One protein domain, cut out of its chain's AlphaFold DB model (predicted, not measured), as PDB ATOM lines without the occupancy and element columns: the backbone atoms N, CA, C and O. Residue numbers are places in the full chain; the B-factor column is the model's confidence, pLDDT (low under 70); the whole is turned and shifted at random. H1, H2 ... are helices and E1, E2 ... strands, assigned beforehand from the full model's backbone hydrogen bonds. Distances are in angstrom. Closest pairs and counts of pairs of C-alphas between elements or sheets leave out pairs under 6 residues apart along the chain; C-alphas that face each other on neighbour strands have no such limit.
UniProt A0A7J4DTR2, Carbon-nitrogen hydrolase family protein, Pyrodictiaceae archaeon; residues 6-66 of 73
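AT A GLANCE: This is residues 6 to 66 of the 73 residues of the protein "Carbon-nitrogen hydrolase family protein" of Pyrodictiaceae archaeon (UniProt A0A7J4DTR2). One helix, H1, packs over part of one face of a strongly twisted antiparallel sheet, and a tail, residues 52 to 66, runs past the sheet's other end. The 61 printed residues hold H1, then E1, E2 and E3, in that sheet order; the class is mixed. The whole is loose, radius of gyration of the C-alphas 14.1 A, spanning 41 by 26 by 17 A.

HOW THE PARTS SIT: Begin at H1, residues 6 to 17, with every O i to N i+4 pair within hydrogen-bond range. Next come E1, residues 21 to 28, E2, 34 to 41, and E3, 47 to 51, a meander, each strand the antiparallel neighbour of the one before. Within hydrogen-bond range, find N 23 and O 39, 2.9 A, in hairpin E1 and E2, and N 40 and O 48, 2.9 A, in hairpin E2 and E3. H1 is on this sheet in two layers, over E2, height over the sheet 7.9 A; C-alphas 11 and 41 are their closest, 6.6 A.

IN THESE COORDINATES: Find C-alpha 6 at (467.063, 457.224, 877.343); H1 runs 16.5 A. E1, 20.4 A, bends by 58 degrees at residue 24. E2 runs 20.8 A; E3, 13.4 A, ends at (473.457, 440.530, 882.634).

THE WHOLE: The printed part has no cut, its three links are tight, and no printed residue is under pLDDT 70.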
ATOM      1  N   VAL A   6     466.668 457.826 878.622       91.62
ATOM      2  CA  VAL A   6     467.063 457.224 877.343       91.62
ATOM      3  C   VAL A   6     466.301 455.926 877.078       91.62
ATOM      4  O   VAL A   6     465.847 455.711 875.959       91.62
ATOM      5  N   ILE A   7     466.118 455.078 878.094       93.44
ATOM      6  CA  ILE A   7     465.383 453.815 877.954       93.44
ATOM      7  C   ILE A   7     463.913 454.107 877.645       93.44
ATOM      8  O   ILE A   7     463.357 453.497 876.738       93.44
ATOM      9  N   ASP A   8     463.308 455.090 878.314       95.00
ATOM     10  CA  ASP A   8     461.918 455.482 878.046       95.00
ATOM     11  C   ASP A   8     461.728 456.002 876.616       95.00
ATOM     12  O   ASP A   8     460.764 455.630 875.943       95.00
ATOM     13  N   ARG A   9     462.683 456.790 876.102       96.31
ATOM     14  CA  ARG A   9     462.684 457.210 874.691       96.31
ATOM     15  C   ARG A   9     462.782 456.021 873.740       96.31
ATOM     16  O   ARG A   9     462.048 455.975 872.759       96.31
ATOM     17  N   LEU A  10     463.636 455.041 874.033       96.75
ATOM     18  CA  LEU A  10     463.754 453.838 873.206       96.75
ATOM     19  C   LEU A  10     462.460 453.010 873.195       96.75
ATOM     20  O   LEU A  10     462.094 452.490 872.148       96.75
ATOM     21  N   ARG A  11     461.718 452.940 874.309       97.44
ATOM     22  CA  ARG A  11     460.389 452.295 874.343       97.44
ATOM     23  C   ARG A  11     459.369 453.005 873.459       97.44
ATOM     24  O   ARG A  11     458.509 452.353 872.872       97.44
ATOM     25  N   ILE A  12     459.421 454.336 873.389       97.94
ATOM     26  CA  ILE A  12     458.558 455.115 872.491       97.94
ATOM     27  C   ILE A  12     458.889 454.766 871.039       97.94
ATOM     28  O   ILE A  12     457.997 454.325 870.322       97.94
ATOM     29  N   VAL A  13     460.168 454.832 870.659       98.19
ATOM     30  CA  VAL A  13     460.639 454.482 869.307       98.19
ATOM     31  C   VAL A  13     460.243 453.050 868.926       98.19
ATOM     32  O   VAL A  13     459.728 452.828 867.833       98.19
ATOM     33  N   ALA A  14     460.426 452.082 869.829       98.38
ATOM     34  CA  ALA A  14     460.065 450.686 869.584       98.38
ATOM     35  C   ALA A  14     458.572 450.523 869.241       98.38
ATOM     36  O   ALA A  14     458.237 449.867 868.254       98.38
ATOM     37  N   ARG A  15     457.686 451.189 869.998       98.38
ATOM     38  CA  ARG A  15     456.228 451.161 869.782       98.38
ATOM     39  C   ARG A  15     455.795 451.881 868.513       98.38
ATOM     40  O   ARG A  15     454.976 451.357 867.763       98.38
ATOM     41  N   GLU A  16     456.324 453.080 868.280       98.50
ATOM     42  CA  GLU A  16     455.952 453.913 867.130       98.50
ATOM     43  C   GLU A  16     456.326 453.244 865.808       98.50
ATOM     44  O   GLU A  16     455.548 453.266 864.854       98.50
ATOM     45  N   HIS A  17     457.489 452.594 865.771       98.44
ATOM     46  CA  HIS A  17     458.000 451.956 864.563       98.44
ATOM     47  C   HIS A  17     457.720 450.451 864.485       98.44
ATOM     48  O   HIS A  17     458.008 449.847 863.456       98.44
ATOM     49  N   ARG A  18     457.136 449.849 865.531       97.94
ATOM     50  CA  ARG A  18     456.884 448.401 865.648       97.94
ATOM     51  C   ARG A  18     458.145 447.564 865.420       97.94
ATOM     52  O   ARG A  18     458.152 446.617 864.634       97.94
ATOM     53  N   VAL A  19     459.231 447.940 866.093       98.44
ATOM     54  CA  VAL A  19     460.534 447.275 865.973       98.44
ATOM     55  C   VAL A  19     461.044 446.813 867.329       98.44
ATOM     56  O   VAL A  19     460.869 447.492 868.336       98.44
ATOM     57  N   GLY A  20     461.737 445.675 867.331       98.12
ATOM     58  CA  GLY A  20     462.530 445.252 868.479       98.12
ATOM     59  C   GLY A  20     463.851 446.019 868.545       98.12
ATOM     60  O   GLY A  20     464.523 446.198 867.529       98.12
ATOM     61  N   ILE A  21     464.247 446.448 869.742       98.31
ATOM     62  CA  ILE A  21     465.501 447.169 869.987       98.31
ATOM     63  C   ILE A  21     466.336 446.390 871.001       98.31
ATOM     64  O   ILE A  21     465.850 446.024 872.067       98.31
ATOM     65  N   VAL A  22     467.618 446.178 870.704       98.00
ATOM     66  CA  VAL A  22     468.575 445.542 871.618       98.00
ATOM     67  C   VAL A  22     469.715 446.512 871.906       98.00
ATOM     68  O   VAL A  22     470.360 446.998 870.979       98.00
ATOM     69  N   VAL A  23     469.977 446.792 873.185       96.38
ATOM     70  CA  VAL A  23     470.993 447.770 873.612       96.38
ATOM     71  C   VAL A  23     471.877 447.196 874.712       96.38
ATOM     72  O   VAL A  23     471.380 446.696 875.719       96.38
ATOM     73  N   GLY A  24     473.195 447.312 874.536       95.38
ATOM     74  CA  GLY A  24     474.186 447.053 875.580       95.38
ATOM     75  C   GLY A  24     474.439 448.291 876.446       95.38
ATOM     76  O   GLY A  24     474.535 449.402 875.928       95.38
ATOM     77  N   LEU A  25     474.549 448.111 877.762       94.06
ATOM     78  CA  LEU A  25     474.771 449.193 878.722       94.06
ATOM     79  C   LEU A  25     475.402 448.714 880.036       94.06
ATOM     80  O   LEU A  25     475.309 447.548 880.422       94.06
ATOM     81  N   SER A  26     475.996 449.645 880.782       93.62
ATOM     82  CA  SER A  26     476.456 449.411 882.152       93.62
ATOM     83  C   SER A  26     475.298 449.568 883.145       93.62
ATOM     84  O   SER A  26     474.885 450.681 883.470       93.62
ATOM     85  N   GLY A  27     474.774 448.452 883.651       91.38
ATOM     86  CA  GLY A  27     473.696 448.442 884.640       91.38
ATOM     87  C   GLY A  27     474.234 448.448 886.071       91.38
ATOM     88  O   GLY A  27     474.998 447.560 886.442       91.38
ATOM     89  N   LYS A  28     473.804 449.402 886.907       91.50
ATOM     90  CA  LYS A  28     474.118 449.421 888.349       91.50
ATOM     91  C   LYS A  28     473.015 448.727 889.150       91.50
ATOM     92  O   LYS A  28     471.841 449.058 888.968       91.50
ATOM     93  N   SER A  29     473.350 447.785 890.031       89.81
ATOM     94  CA  SER A  29     472.383 447.198 890.971       89.81
ATOM     95  C   SER A  29     472.095 448.127 892.152       89.81
ATOM     96  O   SER A  29     472.838 449.075 892.404       89.81
ATOM     97  N   SER A  30     471.036 447.828 892.905       89.00
ATOM     98  CA  SER A  30     470.724 448.485 894.182       89.00
ATOM     99  C   SER A  30     471.875 448.371 895.192       89.00
ATOM    100  O   SER A  30     472.182 449.327 895.889       89.00
ATOM    101  N   TYR A  31     472.592 447.245 895.190       89.56
ATOM    102  CA  TYR A  31     473.792 447.012 896.008       89.56
ATOM    103  C   TYR A  31     475.065 447.705 895.483       89.56
ATOM    104  O   TYR A  31     476.157 447.455 895.982       89.56
ATOM    105  N   GLY A  32     474.962 448.527 894.435       90.56
ATOM    106  CA  GLY A  32     476.079 449.306 893.901       90.56
ATOM    107  C   GLY A  32     477.001 448.575 892.921       90.56
ATOM    108  O   GLY A  32     477.898 449.210 892.369       90.56
ATOM    109  N   PHE A  33     476.774 447.290 892.638       92.81
ATOM    110  CA  PHE A  33     477.573 446.544 891.661       92.81
ATOM    111  C   PHE A  33     477.254 446.970 890.228       92.81
ATOM    112  O   PHE A  33     476.086 447.120 889.864       92.81
ATOM    113  N   LEU A  34     478.288 447.096 889.397       95.19
ATOM    114  CA  LEU A  34     478.141 447.302 887.960       95.19
ATOM    115  C   LEU A  34     478.094 445.956 887.235       95.19
ATOM    116  O   LEU A  34     478.840 445.032 887.559       95.19
ATOM    117  N   TYR A  35     477.242 445.865 886.221       95.56
ATOM    118  CA  TYR A  35     477.108 444.709 885.345       95.56
ATOM    119  C   TYR A  35     477.155 445.156 883.891       95.56
ATOM    120  O   TYR A  35     476.432 446.079 883.504       95.56
ATOM    121  N   ASN A  36     477.919 444.434 883.073       96.31
ATOM    122  CA  ASN A  36     477.749 444.484 881.629       96.31
ATOM    123  C   ASN A  36     476.368 443.886 881.322       96.31
ATOM    124  O   ASN A  36     476.118 442.708 881.595       96.31
ATOM    125  N   SER A  37     475.441 444.734 880.899       95.12
ATOM    126  CA  SER A  37     474.022 444.415 880.792       95.12
ATOM    127  C   SER A  37     473.539 444.648 879.371       95.12
ATOM    128  O   SER A  37     474.104 445.437 878.619       95.12
ATOM    129  N   LEU A  38     472.458 443.972 879.020       95.62
ATOM    130  CA  LEU A  38     471.722 444.179 877.787       95.62
ATOM    131  C   LEU A  38     470.253 444.350 878.143       95.62
ATOM    132  O   LEU A  38     469.740 443.624 878.997       95.62
ATOM    133  N   ILE A  39     469.590 445.296 877.493       95.75
ATOM    134  CA  ILE A  39     468.132 445.354 877.458       95.75
ATOM    135  C   ILE A  39     467.659 444.995 876.055       95.75
ATOM    136  O   ILE A  39     468.260 445.411 875.065       95.75
ATOM    137  N   ALA A  40     466.591 444.215 875.989       97.62
ATOM    138  CA  ALA A  40     465.799 444.038 874.788       97.62
ATOM    139  C   ALA A  40     464.444 444.701 875.028       97.62
ATOM    140  O   ALA A  40     463.862 444.546 876.100       97.62
ATOM    141  N   ILE A  41     463.982 445.463 874.048       97.81
ATOM    142  CA  ILE A  41     462.686 446.126 874.039       97.81
ATOM    143  C   ILE A  41     461.921 445.545 872.859       97.81
ATOM    144  O   ILE A  41     462.449 445.549 871.748       97.81
ATOM    145  N   ASP A  42     460.730 445.003 873.091       98.31
ATOM    146  CA  ASP A  42     459.891 444.499 872.002       98.31
ATOM    147  C   ASP A  42     459.109 445.627 871.303       98.31
ATOM    148  O   ASP A  42     459.166 446.795 871.693       98.31
ATOM    149  N   ASP A  43     458.354 445.273 870.264       98.12
ATOM    150  CA  ASP A  43     457.521 446.197 869.487       98.12
ATOM    151  C   ASP A  43     456.353 446.802 870.291       98.12
ATOM    152  O   ASP A  43     455.721 447.762 869.848       98.12
ATOM    153  N   ARG A  44     456.073 446.277 871.491       97.88
ATOM    154  CA  ARG A  44     455.091 446.809 872.447       97.88
ATOM    155  C   ARG A  44     455.732 447.720 873.490       97.88
ATOM    156  O   ARG A  44     455.015 448.383 874.241       97.88
ATOM    157  N   GLY A  45     457.058 447.826 873.501       96.44
ATOM    158  CA  GLY A  45     457.810 448.611 874.470       96.44
ATOM    159  C   GLY A  45     458.027 447.893 875.805       96.44
ATOM    160  O   GLY A  45     458.362 448.564 876.788       96.44
ATOM    161  N   GLU A  46     457.831 446.576 875.872       97.12
ATOM    162  CA  GLU A  46     458.146 445.760 877.047       97.12
ATOM    163  C   GLU A  46     459.652 445.538 877.155       97.12
ATOM    164  O   GLU A  46     460.335 445.334 876.152       97.12
ATOM    165  N   ILE A  47     460.183 445.597 878.379       96.00
ATOM    166  CA  ILE A  47     461.626 445.514 878.631       96.00
ATOM    167  C   ILE A  47     461.994 444.146 879.194       96.00
ATOM    168  O   ILE A  47     461.504 443.720 880.239       96.00
ATOM    169  N   TYR A  48     462.991 443.534 878.572       95.50
ATOM    170  CA  TYR A  48     463.685 442.347 879.048       95.50
ATOM    171  C   TYR A  48     465.133 442.709 879.358       95.50
ATOM    172  O   TYR A  48     465.769 443.450 878.611       95.50
ATOM    173  N   ALA A  49     465.681 442.180 880.452       93.62
ATOM    174  CA  ALA A  49     467.042 442.486 880.877       93.62
ATOM    175  C   ALA A  49     467.898 441.224 880.992       93.62
ATOM    176  O   ALA A  49     467.488 440.204 881.544       93.62
ATOM    177  N   TYR A  50     469.136 441.335 880.526       94.31
ATOM    178  CA  TYR A  50     470.180 440.334 880.659       94.31
ATOM    179  C   TYR A  50     471.422 440.957 881.296       94.31
ATOM    180  O   TYR A  50     471.745 442.123 881.070       94.31
ATOM    181  N   ARG A  51     472.146 440.166 882.088       95.00
ATOM    182  CA  ARG A  51     473.457 440.530 882.634       95.00
ATOM    183  C   ARG A  51     474.471 439.474 882.222       95.00
ATOM    184  O   ARG A  51     474.225 438.278 882.392       95.00
ATOM    185  N   LYS A  52     475.604 439.929 881.689       95.81
ATOM    186  CA  LYS A  52     476.668 439.082 881.152       95.81
ATOM    187  C   LYS A  52     477.206 438.153 882.238       95.81
ATOM    188  O   LYS A  52     477.537 438.574 883.348       95.81
ATOM    189  N   ARG A  53     477.262 436.862 881.913       94.88
ATOM    190  CA  ARG A  53     477.733 435.817 882.834       94.88
ATOM    191  C   ARG A  53     479.238 435.601 882.737       94.88
ATOM    192  O   ARG A  53     479.904 435.478 883.756       94.88
ATOM    193  N   HIS A  54     479.778 435.601 881.523       94.50
ATOM    194  CA  HIS A  54     481.200 435.378 881.274       94.50
ATOM    195  C   HIS A  54     481.871 436.705 880.936       94.50
ATOM    196  O   HIS A  54     481.533 437.333 879.934       94.50
ATOM    197  N   LEU A  55     482.788 437.140 881.798       95.12
ATOM    198  CA  LEU A  55     483.557 438.363 881.604       95.12
ATOM    199  C   LEU A  55     484.937 437.984 881.056       95.12
ATOM    200  O   LEU A  55     485.643 437.232 881.728       95.12
ATOM    201  N   PRO A  56     485.320 438.439 879.851       93.56
ATOM    202  CA  PRO A  56     486.655 438.203 879.325       93.56
ATOM    203  C   PRO A  56     487.704 438.942 880.166       93.56
ATOM    204  O   PRO A  56     487.542 440.115 880.507       93.56
ATOM    205  N   THR A  57     488.779 438.225 880.483       91.25
ATOM    206  CA  THR A  57     489.925 438.702 881.277       91.25
ATOM    207  C   THR A  57     491.253 438.358 880.595       91.25
ATOM    208  O   THR A  57     492.225 438.007 881.260       91.25
ATOM    209  N   PHE A  58     491.278 438.341 879.260       91.62
ATOM    210  CA  PHE A  58     492.455 437.978 878.472       91.62
ATOM    211  C   PHE A  58     492.871 439.124 877.544       91.62
ATOM    212  O   PHE A  58     492.028 439.851 877.015       91.62
ATOM    213  N   SER A  59     494.177 439.233 877.277       92.06
ATOM    214  CA  SER A  59     494.758 440.269 876.412       92.06
ATOM    215  C   SER A  59     494.371 441.685 876.878       92.06
ATOM    216  O   SER A  59     494.562 442.019 878.043       92.06
ATOM    217  N   VAL A  60     493.836 442.517 875.984       93.12
ATOM    218  CA  VAL A  60     493.401 443.893 876.269       93.12
ATOM    219  C   VAL A  60     492.093 443.970 877.064       93.12
ATOM    220  O   VAL A  60     491.700 445.056 877.488       93.12
ATOM    221  N   PHE A  61     491.397 442.846 877.260       93.06
ATOM    222  CA  PHE A  61     490.130 442.808 877.981       93.06
ATOM    223  C   PHE A  61     490.347 442.475 879.455       93.06
ATOM    224  O   PHE A  61     490.819 441.394 879.798       93.06
ATOM    225  N   ASP A  62     489.914 443.387 880.322       93.31
ATOM    226  CA  ASP A  62     489.839 443.194 881.770       93.31
ATOM    227  C   ASP A  62     488.454 443.631 882.273       93.31
ATOM    228  O   ASP A  62     488.286 444.618 882.992       93.31
ATOM    229  N   GLU A  63     487.401 442.943 881.814       95.44
ATOM    230  CA  GLU A  63     486.023 443.306 882.179       95.44
ATOM    231  C   GLU A  63     485.735 443.054 883.670       95.44
ATOM    232  O   GLU A  63     484.912 443.756 884.260       95.44
ATOM    233  N   ALA A  64     486.419 442.087 884.293       93.88
ATOM    234  CA  ALA A  64     486.237 441.740 885.705       93.88
ATOM    235  C   ALA A  64     486.717 442.839 886.670       93.88
ATOM    236  O   ALA A  64     486.248 442.893 887.809       93.88
ATOM    237  N   ARG A  65     487.592 443.745 886.211       94.12
ATOM    238  CA  ARG A  65     487.967 444.961 886.942       94.12
ATOM    239  C   ARG A  65     486.784 445.893 887.192       94.12
ATOM    240  O   ARG A  65     486.739 446.557 888.225       94.12
ATOM    241  N   TRP A  66     485.837 445.951 886.256       94.38
ATOM    242  CA  TRP A  66     484.738 446.923 886.270       94.38
ATOM    243  C   TRP A  66     483.391 446.291 886.606       94.38
ATOM    244  O   TRP A  66     482.577 446.899 887.301       94.38
TER     245      TRP A  66